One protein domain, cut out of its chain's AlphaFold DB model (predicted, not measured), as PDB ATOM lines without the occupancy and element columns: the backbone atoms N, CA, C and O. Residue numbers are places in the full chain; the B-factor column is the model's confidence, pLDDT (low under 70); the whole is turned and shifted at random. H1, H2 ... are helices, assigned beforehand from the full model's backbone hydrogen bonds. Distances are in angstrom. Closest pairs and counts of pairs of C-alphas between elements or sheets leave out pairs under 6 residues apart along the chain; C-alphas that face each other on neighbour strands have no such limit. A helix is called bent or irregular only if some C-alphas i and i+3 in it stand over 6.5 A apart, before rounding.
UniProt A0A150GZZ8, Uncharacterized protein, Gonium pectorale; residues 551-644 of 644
ATOM      1  N   GLY A 551     -15.816 -41.360  -4.266       80.25
ATOM      2  CA  GLY A 551     -14.610 -42.059  -4.712       80.25
ATOM      3  C   GLY A 551     -14.635 -43.577  -4.489       80.25
ATOM      4  O   GLY A 551     -14.379 -44.302  -5.450       80.25
ATOM      5  N   PRO A 552     -15.003 -44.093  -3.295       80.31
ATOM      6  CA  PRO A 552     -15.065 -45.538  -3.041       80.31
ATOM      7  C   PRO A 552     -16.027 -46.302  -3.962       80.31
ATOM      8  O   PRO A 552     -15.850 -47.495  -4.183       80.31
ATOM      9  N   ALA A 553     -17.028 -45.618  -4.523       77.31
ATOM     10  CA  ALA A 553     -17.982 -46.186  -5.473       77.31
ATOM     11  C   ALA A 553     -17.525 -46.062  -6.943       77.31
ATOM     12  O   ALA A 553     -18.324 -46.304  -7.846       77.31
ATOM     13  N   GLY A 554     -16.280 -45.639  -7.195       76.44
ATOM     14  CA  GLY A 554     -15.742 -45.419  -8.541       76.44
ATOM     15  C   GLY A 554     -16.304 -44.183  -9.250       76.44
ATOM     16  O   GLY A 554     -16.108 -44.035 -10.452       76.44
ATOM     17  N   ARG A 555     -16.992 -43.286  -8.531       82.31
ATOM     18  CA  ARG A 555     -17.656 -42.099  -9.099       82.31
ATOM     19  C   ARG A 555     -16.851 -40.823  -8.832       82.31
ATOM     20  O   ARG A 555     -17.314 -39.873  -8.200       82.31
ATOM     21  N   GLY A 556     -15.585 -40.865  -9.238       82.12
ATOM     22  CA  GLY A 556     -14.691 -39.706  -9.226       82.12
ATOM     23  C   GLY A 556     -15.024 -38.695 -10.333       82.12
ATOM     24  O   GLY A 556     -15.965 -38.917 -11.099       82.12
ATOM     25  N   PRO A 557     -14.264 -37.593 -10.424       83.44
ATOM     26  CA  PRO A 557     -14.380 -36.676 -11.550       83.44
ATOM     27  C   PRO A 557     -13.937 -37.383 -12.843       83.44
ATOM     28  O   PRO A 557     -12.921 -38.080 -12.864       83.44
ATOM     29  N   ASP A 558     -14.720 -37.229 -13.906       86.88
ATOM     30  CA  ASP A 558     -14.444 -37.767 -15.240       86.88
ATOM     31  C   ASP A 558     -14.057 -36.639 -16.219       86.88
ATOM     32  O   ASP A 558     -14.060 -35.460 -15.868       86.88
ATOM     33  N   ALA A 559     -13.759 -36.979 -17.478       83.44
ATOM     34  CA  ALA A 559     -13.395 -35.981 -18.492       83.44
ATOM     35  C   ALA A 559     -14.470 -34.910 -18.740       83.44
ATOM     36  O   ALA A 559     -14.142 -33.793 -19.147       83.44
ATOM     37  N   ARG A 560     -15.746 -35.218 -18.468       89.44
ATOM     38  CA  ARG A 560     -16.846 -34.256 -18.605       89.44
ATOM     39  C   ARG A 560     -16.832 -33.242 -17.472       89.44
ATOM     40  O   ARG A 560     -17.144 -32.084 -17.724       89.44
ATOM     41  N   ALA A 561     -16.411 -33.631 -16.268       91.56
ATOM     42  CA  ALA A 561     -16.356 -32.739 -15.111       91.56
ATOM     43  C   ALA A 561     -15.515 -31.485 -15.389       91.56
ATOM     44  O   ALA A 561     -15.966 -30.374 -15.106       91.56
ATOM     45  N   LEU A 562     -14.332 -31.639 -16.000       92.50
ATOM     46  CA  LEU A 562     -13.491 -30.493 -16.356       92.50
ATOM     47  C   LEU A 562     -14.147 -29.623 -17.439       92.50
ATOM     48  O   LEU A 562     -14.206 -28.406 -17.284       92.50
ATOM     49  N   ALA A 563     -14.666 -30.224 -18.514       92.50
ATOM     50  CA  ALA A 563     -15.295 -29.474 -19.603       92.50
ATOM     51  C   ALA A 563     -16.548 -28.705 -19.135       92.50
ATOM     52  O   ALA A 563     -16.708 -27.528 -19.465       92.50
ATOM     53  N   CYS A 564     -17.394 -29.327 -18.306       93.38
ATOM     54  CA  CYS A 564     -18.543 -28.676 -17.677       93.38
ATOM     55  C   CYS A 564     -18.099 -27.537 -16.748       93.38
ATOM     56  O   CYS A 564     -18.651 -26.439 -16.818       93.38
ATOM     57  N   ALA A 565     -17.070 -27.751 -15.921       94.31
ATOM     58  CA  ALA A 565     -16.535 -26.711 -15.044       94.31
ATOM     59  C   ALA A 565     -16.036 -25.498 -15.846       94.31
ATOM     60  O   ALA A 565     -16.389 -24.362 -15.529       94.31
ATOM     61  N   VAL A 566     -15.277 -25.736 -16.921       92.94
ATOM     62  CA  VAL A 566     -14.795 -24.693 -17.839       92.94
ATOM     63  C   VAL A 566     -15.962 -23.923 -18.449       92.94
ATOM     64  O   VAL A 566     -15.956 -22.693 -18.413       92.94
ATOM     65  N   HIS A 567     -16.987 -24.619 -18.952       91.75
ATOM     66  CA  HIS A 567     -18.170 -23.979 -19.528       91.75
ATOM     67  C   HIS A 567     -18.878 -23.065 -18.521       91.75
ATOM     68  O   HIS A 567     -19.242 -21.930 -18.843       91.75
ATOM     69  N   LEU A 568     -19.064 -23.544 -17.289       91.12
ATOM     70  CA  LEU A 568     -19.749 -22.787 -16.250       91.12
ATOM     71  C   LEU A 568     -18.946 -21.561 -15.787       91.12
ATOM     72  O   LEU A 568     -19.541 -20.510 -15.537       91.12
ATOM     73  N   VAL A 569     -17.617 -21.678 -15.679       90.94
ATOM     74  CA  VAL A 569     -16.731 -20.540 -15.373       90.94
ATOM     75  C   VAL A 569     -16.776 -19.524 -16.514       90.94
ATOM     76  O   VAL A 569     -17.023 -18.346 -16.262       90.94
ATOM     77  N   ALA A 570     -16.631 -19.970 -17.766       89.25
ATOM     78  CA  ALA A 570     -16.679 -19.100 -18.939       89.25
ATOM     79  C   ALA A 570     -18.010 -18.338 -19.035       89.25
ATOM     80  O   ALA A 570     -18.021 -17.115 -19.169       89.25
ATOM     81  N   SER A 571     -19.134 -19.044 -18.889       87.75
ATOM     82  CA  SER A 571     -20.477 -18.454 -18.976       87.75
ATOM     83  C   SER A 571     -20.706 -17.379 -17.915       87.75
ATOM     84  O   SER A 571     -21.255 -16.316 -18.203       87.75
ATOM     85  N   ARG A 572     -20.243 -17.624 -16.682       86.06
ATOM     86  CA  ARG A 572     -20.371 -16.661 -15.585       86.06
ATOM     87  C   ARG A 572     -19.468 -15.443 -15.784       86.06
ATOM     88  O   ARG A 572     -19.940 -14.319 -15.622       86.06
ATOM     89  N   CYS A 573     -18.210 -15.652 -16.172       86.31
ATOM     90  CA  CYS A 573     -17.266 -14.566 -16.441       86.31
ATOM     91  C   CYS A 573     -17.673 -13.716 -17.649       86.31
ATOM     92  O   CYS A 573     -17.419 -12.518 -17.653       86.31
ATOM     93  N   CYS A 574     -18.356 -14.273 -18.649       84.44
ATOM     94  CA  CYS A 574     -18.892 -13.457 -19.739       84.44
ATOM     95  C   CYS A 574     -20.113 -12.631 -19.344       84.44
ATOM     96  O   CYS A 574     -20.274 -11.529 -19.857       84.44
ATOM     97  N   ALA A 575     -20.945 -13.121 -18.424       82.25
ATOM     98  CA  ALA A 575     -22.087 -12.357 -17.931       82.25
ATOM     99  C   ALA A 575     -21.688 -11.253 -16.934       82.25
ATOM    100  O   ALA A 575     -22.341 -10.216 -16.885       82.25
ATOM    101  N   GLN A 576     -20.654 -11.486 -16.117       78.69
ATOM    102  CA  GLN A 576     -20.314 -10.640 -14.959       78.69
ATOM    103  C   GLN A 576     -18.921  -9.992 -15.058       78.69
ATOM    104  O   GLN A 576     -18.554  -9.185 -14.213       78.69
ATOM    105  N   GLY A 577     -18.122 -10.328 -16.071       80.00
ATOM    106  CA  GLY A 577     -16.693 -10.008 -16.117       80.00
ATOM    107  C   GLY A 577     -15.843 -11.005 -15.319       80.00
ATOM    108  O   GLY A 577     -16.344 -11.735 -14.462       80.00
ATOM    109  N   TRP A 578     -14.535 -11.044 -15.598       82.62
ATOM    110  CA  TRP A 578     -13.606 -12.024 -15.017       82.62
ATOM    111  C   TRP A 578     -13.545 -11.977 -13.483       82.62
ATOM    112  O   TRP A 578     -13.634 -13.009 -12.813       82.62
ATOM    113  N   GLU A 579     -13.413 -10.777 -12.917       77.00
ATOM    114  CA  GLU A 579     -13.243 -10.597 -11.474       77.00
ATOM    115  C   GLU A 579     -14.545 -10.859 -10.709       77.00
ATOM    116  O   GLU A 579     -14.581 -11.721  -9.830       77.00
ATOM    117  N   GLN A 580     -15.641 -10.190 -11.089       72.38
ATOM    118  CA  GLN A 580     -16.939 -10.332 -10.413       72.38
ATOM    119  C   GLN A 580     -17.570 -11.712 -10.664       72.38
ATOM    120  O   GLN A 580     -18.224 -12.281  -9.786       72.38
ATOM    121  N   GLY A 581     -17.309 -12.296 -11.837       70.62
ATOM    122  CA  GLY A 581     -17.701 -13.658 -12.192       70.62
ATOM    123  C   GLY A 581     -16.959 -14.743 -11.411       70.62
ATOM    124  O   GLY A 581     -17.336 -15.913 -11.488       70.62
ATOM    125  N   GLY A 582     -15.945 -14.383 -10.616       79.19
ATOM    126  CA  GLY A 582     -15.189 -15.325  -9.796       79.19
ATOM    127  C   GLY A 582     -14.228 -16.196 -10.602       79.19
ATOM    128  O   GLY A 582     -13.938 -17.315 -10.173       79.19
ATOM    129  N   GLY A 583     -13.710 -15.704 -11.733       84.25
ATOM    130  CA  GLY A 583     -12.808 -16.445 -12.621       84.25
ATOM    131  C   GLY A 583     -11.598 -17.033 -11.896       84.25
ATOM    132  O   GLY A 583     -11.291 -18.209 -12.067       84.25
ATOM    133  N   TRP A 584     -10.987 -16.274 -10.980       84.94
ATOM    134  CA  TRP A 584      -9.871 -16.745 -10.145       84.94
ATOM    135  C   TRP A 584     -10.243 -17.909  -9.217       84.94
ATOM    136  O   TRP A 584      -9.460 -18.840  -9.031       84.94
ATOM    137  N   SER A 585     -11.451 -17.883  -8.645       86.81
ATOM    138  CA  SER A 585     -11.947 -18.998  -7.825       86.81
ATOM    139  C   SER A 585     -12.222 -20.222  -8.698       86.81
ATOM    140  O   SER A 585     -11.839 -21.331  -8.333       86.81
ATOM    141  N   GLY A 586     -12.799 -20.005  -9.884       89.50
ATOM    142  CA  GLY A 586     -12.989 -21.036 -10.900       89.50
ATOM    143  C   GLY A 586     -11.678 -21.716 -11.297       89.50
ATOM    144  O   GLY A 586     -11.592 -22.940 -11.231       89.50
ATOM    145  N   LEU A 587     -10.631 -20.944 -11.621       91.62
ATOM    146  CA  LEU A 587      -9.302 -21.478 -11.948       91.62
ATOM    147  C   LEU A 587      -8.746 -22.353 -10.826       91.62
ATOM    148  O   LEU A 587      -8.300 -23.466 -11.086       91.62
ATOM    149  N   ARG A 588      -8.856 -21.915  -9.569       91.44
ATOM    150  CA  ARG A 588      -8.414 -22.711  -8.417       91.44
ATOM    151  C   ARG A 588      -9.155 -24.051  -8.306       91.44
ATOM    152  O   ARG A 588      -8.563 -25.054  -7.910       91.44
ATOM    153  N   GLY A 589     -10.444 -24.081  -8.646       92.56
ATOM    154  CA  GLY A 589     -11.220 -25.319  -8.728       92.56
ATOM    155  C   GLY A 589     -10.785 -26.221  -9.888       92.56
ATOM    156  O   GLY A 589     -10.642 -27.428  -9.702       92.56
ATOM    157  N   LEU A 590     -10.520 -25.644 -11.063       94.56
ATOM    158  CA  LEU A 590     -10.018 -26.373 -12.236       94.56
ATOM    159  C   LEU A 590      -8.621 -26.964 -11.988       94.56
ATOM    160  O   LEU A 590      -8.383 -28.132 -12.289       94.56
ATOM    161  N   GLU A 591      -7.719 -26.202 -11.368       93.94
ATOM    162  CA  GLU A 591      -6.398 -26.672 -10.936       93.94
ATOM    163  C   GLU A 591      -6.504 -27.843  -9.962       93.94
ATOM    164  O   GLU A 591      -5.742 -28.808 -10.059       93.94
ATOM    165  N   TRP A 592      -7.468 -27.792  -9.039       93.94
ATOM    166  CA  TRP A 592      -7.721 -28.901  -8.129       93.94
ATOM    167  C   TRP A 592      -8.141 -30.165  -8.884       93.94
ATOM    168  O   TRP A 592      -7.591 -31.229  -8.601       93.94
ATOM    169  N   LEU A 593      -9.044 -30.060  -9.872       92.94
ATOM    170  CA  LEU A 593      -9.474 -31.204 -10.689       92.94
ATOM    171  C   LEU A 593      -8.299 -31.833 -11.445       92.94
ATOM    172  O   LEU A 593      -8.132 -33.053 -11.420       92.94
ATOM    173  N   LEU A 594      -7.445 -31.011 -12.063       91.75
ATOM    174  CA  LEU A 594      -6.240 -31.492 -12.744       91.75
ATOM    175  C   LEU A 594      -5.274 -32.181 -11.769       91.75
ATOM    176  O   LEU A 594      -4.719 -33.233 -12.085       91.75
ATOM    177  N   ARG A 595      -5.089 -31.620 -10.568       91.06
ATOM    178  CA  ARG A 595      -4.198 -32.179  -9.540       91.06
ATOM    179  C   ARG A 595      -4.721 -33.484  -8.933       91.06
ATOM    180  O   ARG A 595      -3.910 -34.339  -8.590       91.06
ATOM    181  N   ASP A 596      -6.037 -33.644  -8.795       87.75
ATOM    182  CA  ASP A 596      -6.670 -34.895  -8.330       87.75
ATOM    183  C   ASP A 596      -6.541 -36.036  -9.362       87.75
ATOM    184  O   ASP A 596      -6.803 -37.197  -9.045       87.75
ATOM    185  N   GLY A 597      -6.085 -35.724 -10.582       84.88
ATOM    186  CA  GLY A 597      -5.921 -36.691 -11.663       84.88
ATOM    187  C   GLY A 597      -7.206 -36.931 -12.451       84.88
ATOM    188  O   GLY A 597      -7.393 -38.021 -12.991       84.88
ATOM    189  N   CYS A 598      -8.101 -35.937 -12.509       86.56
ATOM    190  CA  CYS A 598      -9.270 -35.969 -13.382       86.56
ATOM    191  C   CYS A 598      -8.824 -36.247 -14.831       86.56
ATOM    192  O   CYS A 598      -7.964 -35.523 -15.340       86.56
ATOM    193  N   PRO A 599      -9.393 -37.257 -15.518       87.94
ATOM    194  CA  PRO A 599      -9.192 -37.428 -16.952       87.94
ATOM    195  C   PRO A 599      -9.570 -36.144 -17.691       87.94
ATOM    196  O   PRO A 599     -10.470 -35.430 -17.253       87.94
ATOM    197  N   VAL A 600      -8.904 -35.845 -18.805       88.81
ATOM    198  CA  VAL A 600      -9.137 -34.598 -19.545       88.81
ATOM    199  C   VAL A 600      -9.351 -34.882 -21.023       88.81
ATOM    200  O   VAL A 600      -8.505 -35.494 -21.670       88.81
ATOM    201  N   ASP A 601     -10.469 -34.391 -21.554       90.38
ATOM    202  CA  ASP A 601     -10.678 -34.192 -22.988       90.38
ATOM    203  C   ASP A 601     -10.401 -32.712 -23.294       90.38
ATOM    204  O   ASP A 601     -11.252 -31.843 -23.077       90.38
ATOM    205  N   TRP A 602      -9.172 -32.420 -23.729       89.50
ATOM    206  CA  TRP A 602      -8.719 -31.050 -23.990       89.50
ATOM    207  C   TRP A 602      -9.524 -30.376 -25.099       89.50
ATOM    208  O   TRP A 602      -9.839 -29.192 -24.990       89.50
ATOM    209  N   ASP A 603      -9.933 -31.128 -26.120       89.75
ATOM    210  CA  ASP A 603     -10.713 -30.569 -27.218       89.75
ATOM    211  C   ASP A 603     -12.136 -30.221 -26.747       89.75
ATOM    212  O   ASP A 603     -12.708 -29.216 -27.176       89.75
ATOM    213  N   ALA A 604     -12.729 -31.014 -25.846       89.19
ATOM    214  CA  ALA A 604     -14.004 -30.667 -25.212       89.19
ATOM    215  C   ALA A 604     -13.887 -29.444 -24.292       89.19
ATOM    216  O   ALA A 604     -14.767 -28.581 -24.328       89.19
ATOM    217  N   ALA A 605     -12.809 -29.341 -23.510       88.06
ATOM    218  CA  ALA A 605     -12.557 -28.192 -22.643       88.06
ATOM    219  C   ALA A 605     -12.365 -26.890 -23.445       88.06
ATOM    220  O   ALA A 605     -12.927 -25.858 -23.088       88.06
ATOM    221  N   GLU A 606     -11.655 -26.923 -24.571       87.69
ATOM    222  CA  GLU A 606     -11.504 -25.752 -25.448       87.69
ATOM    223  C   GLU A 606     -12.817 -25.381 -26.155       87.69
ATOM    224  O   GLU A 606     -13.195 -24.206 -26.207       87.69
ATOM    225  N   ARG A 607     -13.577 -26.379 -26.634       85.94
ATOM    226  CA  ARG A 607     -14.922 -26.147 -27.194       85.94
ATOM    227  C   ARG A 607     -15.880 -25.541 -26.174       85.94
ATOM    228  O   ARG A 607     -16.746 -24.773 -26.576       85.94
ATOM    229  N   ALA A 608     -15.734 -25.848 -24.887       85.00
ATOM    230  CA  ALA A 608     -16.562 -25.276 -23.826       85.00
ATOM    231  C   ALA A 608     -16.375 -23.753 -23.665       85.00
ATOM    232  O   ALA A 608     -17.305 -23.075 -23.219       85.00
ATOM    233  N   VAL A 609     -15.217 -23.217 -24.076       80.88
ATOM    234  CA  VAL A 609     -14.935 -21.770 -24.129       80.88
ATOM    235  C   VAL A 609     -15.432 -21.154 -25.444       80.88
ATOM    236  O   VAL A 609     -15.997 -20.064 -25.438       80.88
ATOM    237  N   GLY A 610     -15.280 -21.864 -26.569       65.44
ATOM    238  CA  GLY A 610     -15.542 -21.393 -27.941       65.44
ATOM    239  C   GLY A 610     -16.836 -20.589 -28.204       65.44
ATOM    240  O   GLY A 610     -16.737 -19.499 -28.770       65.44
ATOM    241  N   PRO A 611     -18.042 -21.044 -27.805       60.88
ATOM    242  CA  PRO A 611     -19.295 -20.320 -28.056       60.88
ATOM    243  C   PRO A 611     -19.421 -19.003 -27.273       60.88
ATOM    244  O   PRO A 611     -20.285 -18.183 -27.576       60.88
ATOM    245  N   VAL A 612     -18.557 -18.788 -26.282       57.50
ATOM    246  CA  VAL A 612     -18.577 -17.650 -25.359       57.50
ATOM    247  C   VAL A 612     -17.606 -16.531 -25.809       57.50
ATOM    248  O   VAL A 612     -17.777 -15.367 -25.456       57.50
ATOM    249  N   VAL A 613     -16.656 -16.842 -26.705       52.81
ATOM    250  CA  VAL A 613     -15.600 -15.935 -27.226       52.81
ATOM    251  C   VAL A 613     -16.134 -14.819 -28.148       52.81
ATOM    252  O   VAL A 613     -15.399 -13.907 -28.525       52.81
ATOM    253  N   GLY A 614     -17.430 -14.825 -28.487       53.19
ATOM    254  CA  GLY A 614     -18.084 -13.709 -29.188       53.19
ATOM    255  C   GLY A 614     -18.080 -12.389 -28.395       53.19
ATOM    256  O   GLY A 614     -18.227 -11.325 -28.993       53.19
ATOM    257  N   TRP A 615     -17.855 -12.454 -27.076       53.44
ATOM    258  CA  TRP A 615     -17.740 -11.326 -26.144       53.44
ATOM    259  C   TRP A 615     -16.290 -11.251 -25.636       53.44
ATOM    260  O   TRP A 615     -15.951 -11.768 -24.574       53.44
ATOM    261  N   ARG A 616     -15.414 -10.691 -26.477       48.53
ATOM    262  CA  ARG A 616     -13.971 -10.994 -26.553       48.53
ATOM    263  C   ARG A 616     -13.090 -10.741 -25.321       48.53
ATOM    264  O   ARG A 616     -11.991 -11.282 -25.310       48.53
ATOM    265  N   ASP A 617     -13.533 -10.028 -24.288       60.19
ATOM    266  CA  ASP A 617     -12.607  -9.580 -23.229       60.19
ATOM    267  C   ASP A 617     -12.782 -10.294 -21.872       60.19
ATOM    268  O   ASP A 617     -11.896 -10.239 -21.022       60.19
ATOM    269  N   GLY A 618     -13.897 -11.004 -21.645       64.31
ATOM    270  CA  GLY A 618     -14.251 -11.515 -20.309       64.31
ATOM    271  C   GLY A 618     -13.607 -12.844 -19.888       64.31
ATOM    272  O   GLY A 618     -13.541 -13.133 -18.694       64.31
ATOM    273  N   VAL A 619     -13.152 -13.670 -20.839       75.56
ATOM    274  CA  VAL A 619     -12.700 -15.062 -20.594       75.56
ATOM    275  C   VAL A 619     -11.283 -15.360 -21.087       75.56
ATOM    276  O   VAL A 619     -10.828 -16.500 -20.996       75.56
ATOM    277  N   THR A 620     -10.558 -14.348 -21.567       81.81
ATOM    278  CA  THR A 620      -9.174 -14.473 -22.052       81.81
ATOM    279  C   THR A 620      -8.243 -15.171 -21.053       81.81
ATOM    280  O   THR A 620      -7.569 -16.112 -21.469       81.81
ATOM    281  N   PRO A 621      -8.267 -14.851 -19.740       87.12
ATOM    282  CA  PRO A 621      -7.386 -15.523 -18.785       87.12
ATOM    283  C   PRO A 621      -7.657 -17.032 -18.664       87.12
ATOM    284  O   PRO A 621      -6.733 -17.816 -18.470       87.12
ATOM    285  N   LEU A 622      -8.915 -17.467 -18.819       89.00
ATOM    286  CA  LEU A 622      -9.269 -18.892 -18.823       89.00
ATOM    287  C   LEU A 622      -8.765 -19.595 -20.084       89.00
ATOM    288  O   LEU A 622      -8.272 -20.717 -19.995       89.00
ATOM    289  N   ALA A 623      -8.887 -18.949 -21.245       86.94
ATOM    290  CA  ALA A 623      -8.400 -19.499 -22.507       86.94
ATOM    291  C   ALA A 623      -6.867 -19.635 -22.511       86.94
ATOM    292  O   ALA A 623      -6.342 -20.676 -22.905       86.94
ATOM    293  N   GLU A 624      -6.155 -18.616 -22.023       89.25
ATOM    294  CA  GLU A 624      -4.696 -18.634 -21.874       89.25
ATOM    295  C   GLU A 624      -4.241 -19.725 -20.903       89.25
ATOM    296  O   GLU A 624      -3.355 -20.517 -21.237       89.25
ATOM    297  N   TRP A 625      -4.899 -19.823 -19.742       92.69
ATOM    298  CA  TRP A 625      -4.627 -20.870 -18.761       92.69
ATOM    299  C   TRP A 625      -4.853 -22.268 -19.351       92.69
ATOM    300  O   TRP A 625      -3.985 -23.130 -19.224       92.69
ATOM    301  N   LEU A 626      -5.961 -22.505 -20.065       90.69
ATOM    302  CA  LEU A 626      -6.229 -23.796 -20.714       90.69
ATOM    303  C   LEU A 626      -5.152 -24.158 -21.743       90.69
ATOM    304  O   LEU A 626      -4.659 -25.288 -21.742       90.69
ATOM    305  N   ALA A 627      -4.746 -23.201 -22.578       89.38
ATOM    306  CA  ALA A 627      -3.692 -23.405 -23.568       89.38
ATOM    307  C   ALA A 627      -2.326 -23.693 -22.917       89.38
ATOM    308  O   ALA A 627      -1.519 -24.454 -23.455       89.38
ATOM    309  N   GLU A 628      -2.029 -23.090 -21.765       92.38
ATOM    310  CA  GLU A 628      -0.840 -23.412 -20.972       92.38
ATOM    311  C   GLU A 628      -0.905 -24.826 -20.382       92.38
ATOM    312  O   GLU A 628       0.047 -25.596 -20.536       92.38
ATOM    313  N   GLN A 629      -2.036 -25.208 -19.784       92.88
ATOM    314  CA  GLN A 629      -2.202 -26.545 -19.211       92.88
ATOM    315  C   GLN A 629      -2.134 -27.650 -20.273       92.88
ATOM    316  O   GLN A 629      -1.506 -28.683 -20.022       92.88
ATOM    317  N   ARG A 630      -2.695 -27.422 -21.471       91.12
ATOM    318  CA  ARG A 630      -2.583 -28.346 -22.612       91.12
ATOM    319  C   ARG A 630      -1.129 -28.534 -23.035       91.12
ATOM    320  O   ARG A 630      -0.649 -29.662 -23.051       91.12
ATOM    321  N   ARG A 631      -0.390 -27.438 -23.255       91.12
ATOM    322  CA  ARG A 631       1.049 -27.493 -23.585       91.12
ATOM    323  C   ARG A 631       1.850 -28.260 -22.531       91.12
ATOM    324  O   ARG A 631       2.704 -29.074 -22.874       91.12
ATOM    325  N   ALA A 632       1.563 -28.042 -21.247       88.88
ATOM    326  CA  ALA A 632       2.213 -28.765 -20.157       88.88
ATOM    327  C   ALA A 632       1.829 -30.257 -20.108       88.88
ATOM    328  O   ALA A 632       2.624 -31.092 -19.674       88.88
ATOM    329  N   ALA A 633       0.604 -30.619 -20.495       86.94
ATOM    330  CA  ALA A 633       0.169 -32.010 -20.602       86.94
ATOM    331  C   ALA A 633       0.843 -32.727 -21.783       86.94
ATOM    332  O   ALA A 633       1.382 -33.818 -21.591       86.94
ATOM    333  N   ASP A 634       0.893 -32.084 -22.951       88.06
ATOM    334  CA  ASP A 634       1.541 -32.614 -24.154       88.06
ATOM    335  C   ASP A 634       3.047 -32.821 -23.922       88.06
ATOM    336  O   ASP A 634       3.563 -33.916 -24.144       88.06
ATOM    337  N   ALA A 635       3.735 -31.843 -23.319       88.12
ATOM    338  CA  ALA A 635       5.154 -31.964 -22.969       88.12
ATOM    339  C   ALA A 635       5.442 -33.111 -21.979       88.12
ATOM    340  O   ALA A 635       6.472 -33.781 -22.069       88.12
ATOM    341  N   ARG A 636       4.535 -33.366 -21.021       86.25
ATOM    342  CA  ARG A 636       4.656 -34.507 -20.094       86.25
ATOM    343  C   ARG A 636       4.508 -35.841 -20.817       86.25
ATOM    344  O   ARG A 636       5.213 -36.782 -20.465       86.25
ATOM    345  N   ARG A 637       3.621 -35.918 -21.812       82.81
ATOM    346  CA  ARG A 637       3.425 -37.111 -22.642       82.81
ATOM    347  C   ARG A 637       4.658 -37.392 -23.505       82.81
ATOM    348  O   ARG A 637       5.206 -38.483 -23.428       82.81
ATOM    349  N   GLU A 638       5.160 -36.385 -24.216       80.50
ATOM    350  CA  GLU A 638       6.363 -36.502 -25.056       80.50
ATOM    351  C   GLU A 638       7.625 -36.854 -24.243       80.50
ATOM    352  O   GLU A 638       8.448 -37.663 -24.671       80.50
ATOM    353  N   GLY A 639       7.772 -36.303 -23.032       75.69
ATOM    354  CA  GLY A 639       8.888 -36.622 -22.134       75.69
ATOM    355  C   GLY A 639       8.833 -38.022 -21.502       75.69
ATOM    356  O   GLY A 639       9.869 -38.530 -21.066       75.69
ATOM    357  N   LEU A 640       7.651 -38.644 -21.441       61.16
ATOM    358  CA  LEU A 640       7.472 -40.044 -21.038       61.16
ATOM    359  C   LEU A 640       7.799 -40.991 -22.201       61.16
ATOM    360  O   LEU A 640       8.496 -41.979 -21.982       61.16
ATOM    361  N   ASP A 641       7.387 -40.637 -23.420       57.25
ATOM    362  CA  ASP A 641       7.661 -41.408 -24.641       57.25
ATOM    363  C   ASP A 641       9.150 -41.346 -25.061       57.25
ATOM    364  O   ASP A 641       9.658 -42.260 -25.700       57.25
ATOM    365  N   GLY A 642       9.893 -40.305 -24.661       53.34
ATOM    366  CA  GLY A 642      11.343 -40.184 -24.898       53.34
ATOM    367  C   GLY A 642      12.252 -40.906 -23.887       53.34
ATOM    368  O   GLY A 642      13.475 -40.813 -23.997       53.34
ATOM    369  N   ARG A 643      11.685 -41.573 -22.868       51.12
ATOM    370  CA  ARG A 643      12.419 -42.344 -21.836       51.12
ATOM    371  C   ARG A 643      12.177 -43.857 -21.902       51.12
ATOM    372  O   ARG A 643      12.750 -44.581 -21.085       51.12
ATOM    373  N   THR A 644      11.342 -44.312 -22.831       42.91
ATOM    374  CA  THR A 644      11.181 -45.721 -23.225       42.91
ATOM    375  C   THR A 644      12.092 -46.042 -24.390       42.91
ATOM    376  O   THR A 644      12.685 -47.142 -24.375       42.91
TER     377      THR A 644
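What this domain is: This is residues 551 to 644 of the 644 residues of an uncharacterized protein of Gonium pectorale (UniProt A0A150GZZ8). Four helices, H1 to H4, lie side by side in an up-and-down bundle, with H1 between H2 and H3, while H4 stands more loosely across from H1, on the open side of the other three. H4 is the longest helix, and its last part, residues 634 to 641, sticks out past the body together with residues 642 to 644. The printed part has 94 residues with four named helices, in the order H1, H2, H3, H4, and no named strand; the class is all helix. The whole is compact, with a radius of gyration of the C-alphas of 14.3 A, and its C-alphas span 46 by 34 by 20 A.

How they stand to each other: After residues 551 to 558 comes H1, residues 559 to 576, and a short link of 6 residues joins it to H2, residues 583 to 595. H1 and H2 form a helical hairpin: they touch at a shallow tilt of 8 degrees, opposite ways, with the closest C-alphas, those of Val 569 and Gly 586, 5.9 A apart. Another short link of 6 residues joins H2 to H3, residues 602 to 612, and these two helices are apart. H3 touches H1, with the closest C-alphas, those of Ala 563 and Ala 605, 4.3 A apart; the tilt is shallow, 22 degrees, and they run the same way. H4, residues 620 to 641, forms a helical hairpin with H3, opposite ways at a shallow tilt of 12 degrees. H4 touches H3 with residues 623 to 630 alone, and the closest C-alphas are those of Trp 602 and Arg 630, 6.8 A apart. H4 is close to but not clearly touching H1, where the C-alphas of Ala 570 and Leu 622 are the closest at 7.4 A, and likewise H2, where those of Leu 587 and Leu 622 are the closest at 7.3 A. In H2 and H4 every O i to N i+4 pair is within hydrogen-bond range; in H1 13 of 14 are, and in H3 4 of 7.

Where its parts are: H1 begins at C-alpha 559 (-13.395, -35.981, -18.492) and is 26.5 A long from first to last C-alpha. H2 measures 18.2 A and H3 16.7 A. H3 is irregular: C-alphas 608 and 611 are 7.1 A apart. H4 measures 31.9 A and ends at C-alpha 641 (7.661, -41.408, -24.641).

The domain as a whole: The two C-alphas farthest apart, those of Gln 576 and Thr 644, are 47.9 A from each other. Without residues 634 to 644, which stand free, the body spans 40 by 24 by 19 A. The printed part has no cut, its three links between helices are short, and Thr 644 is the chain's last residue. The mean pLDDT of the printed part is 82.1, and residues 610 to 618 and 640 to 644 are under 70.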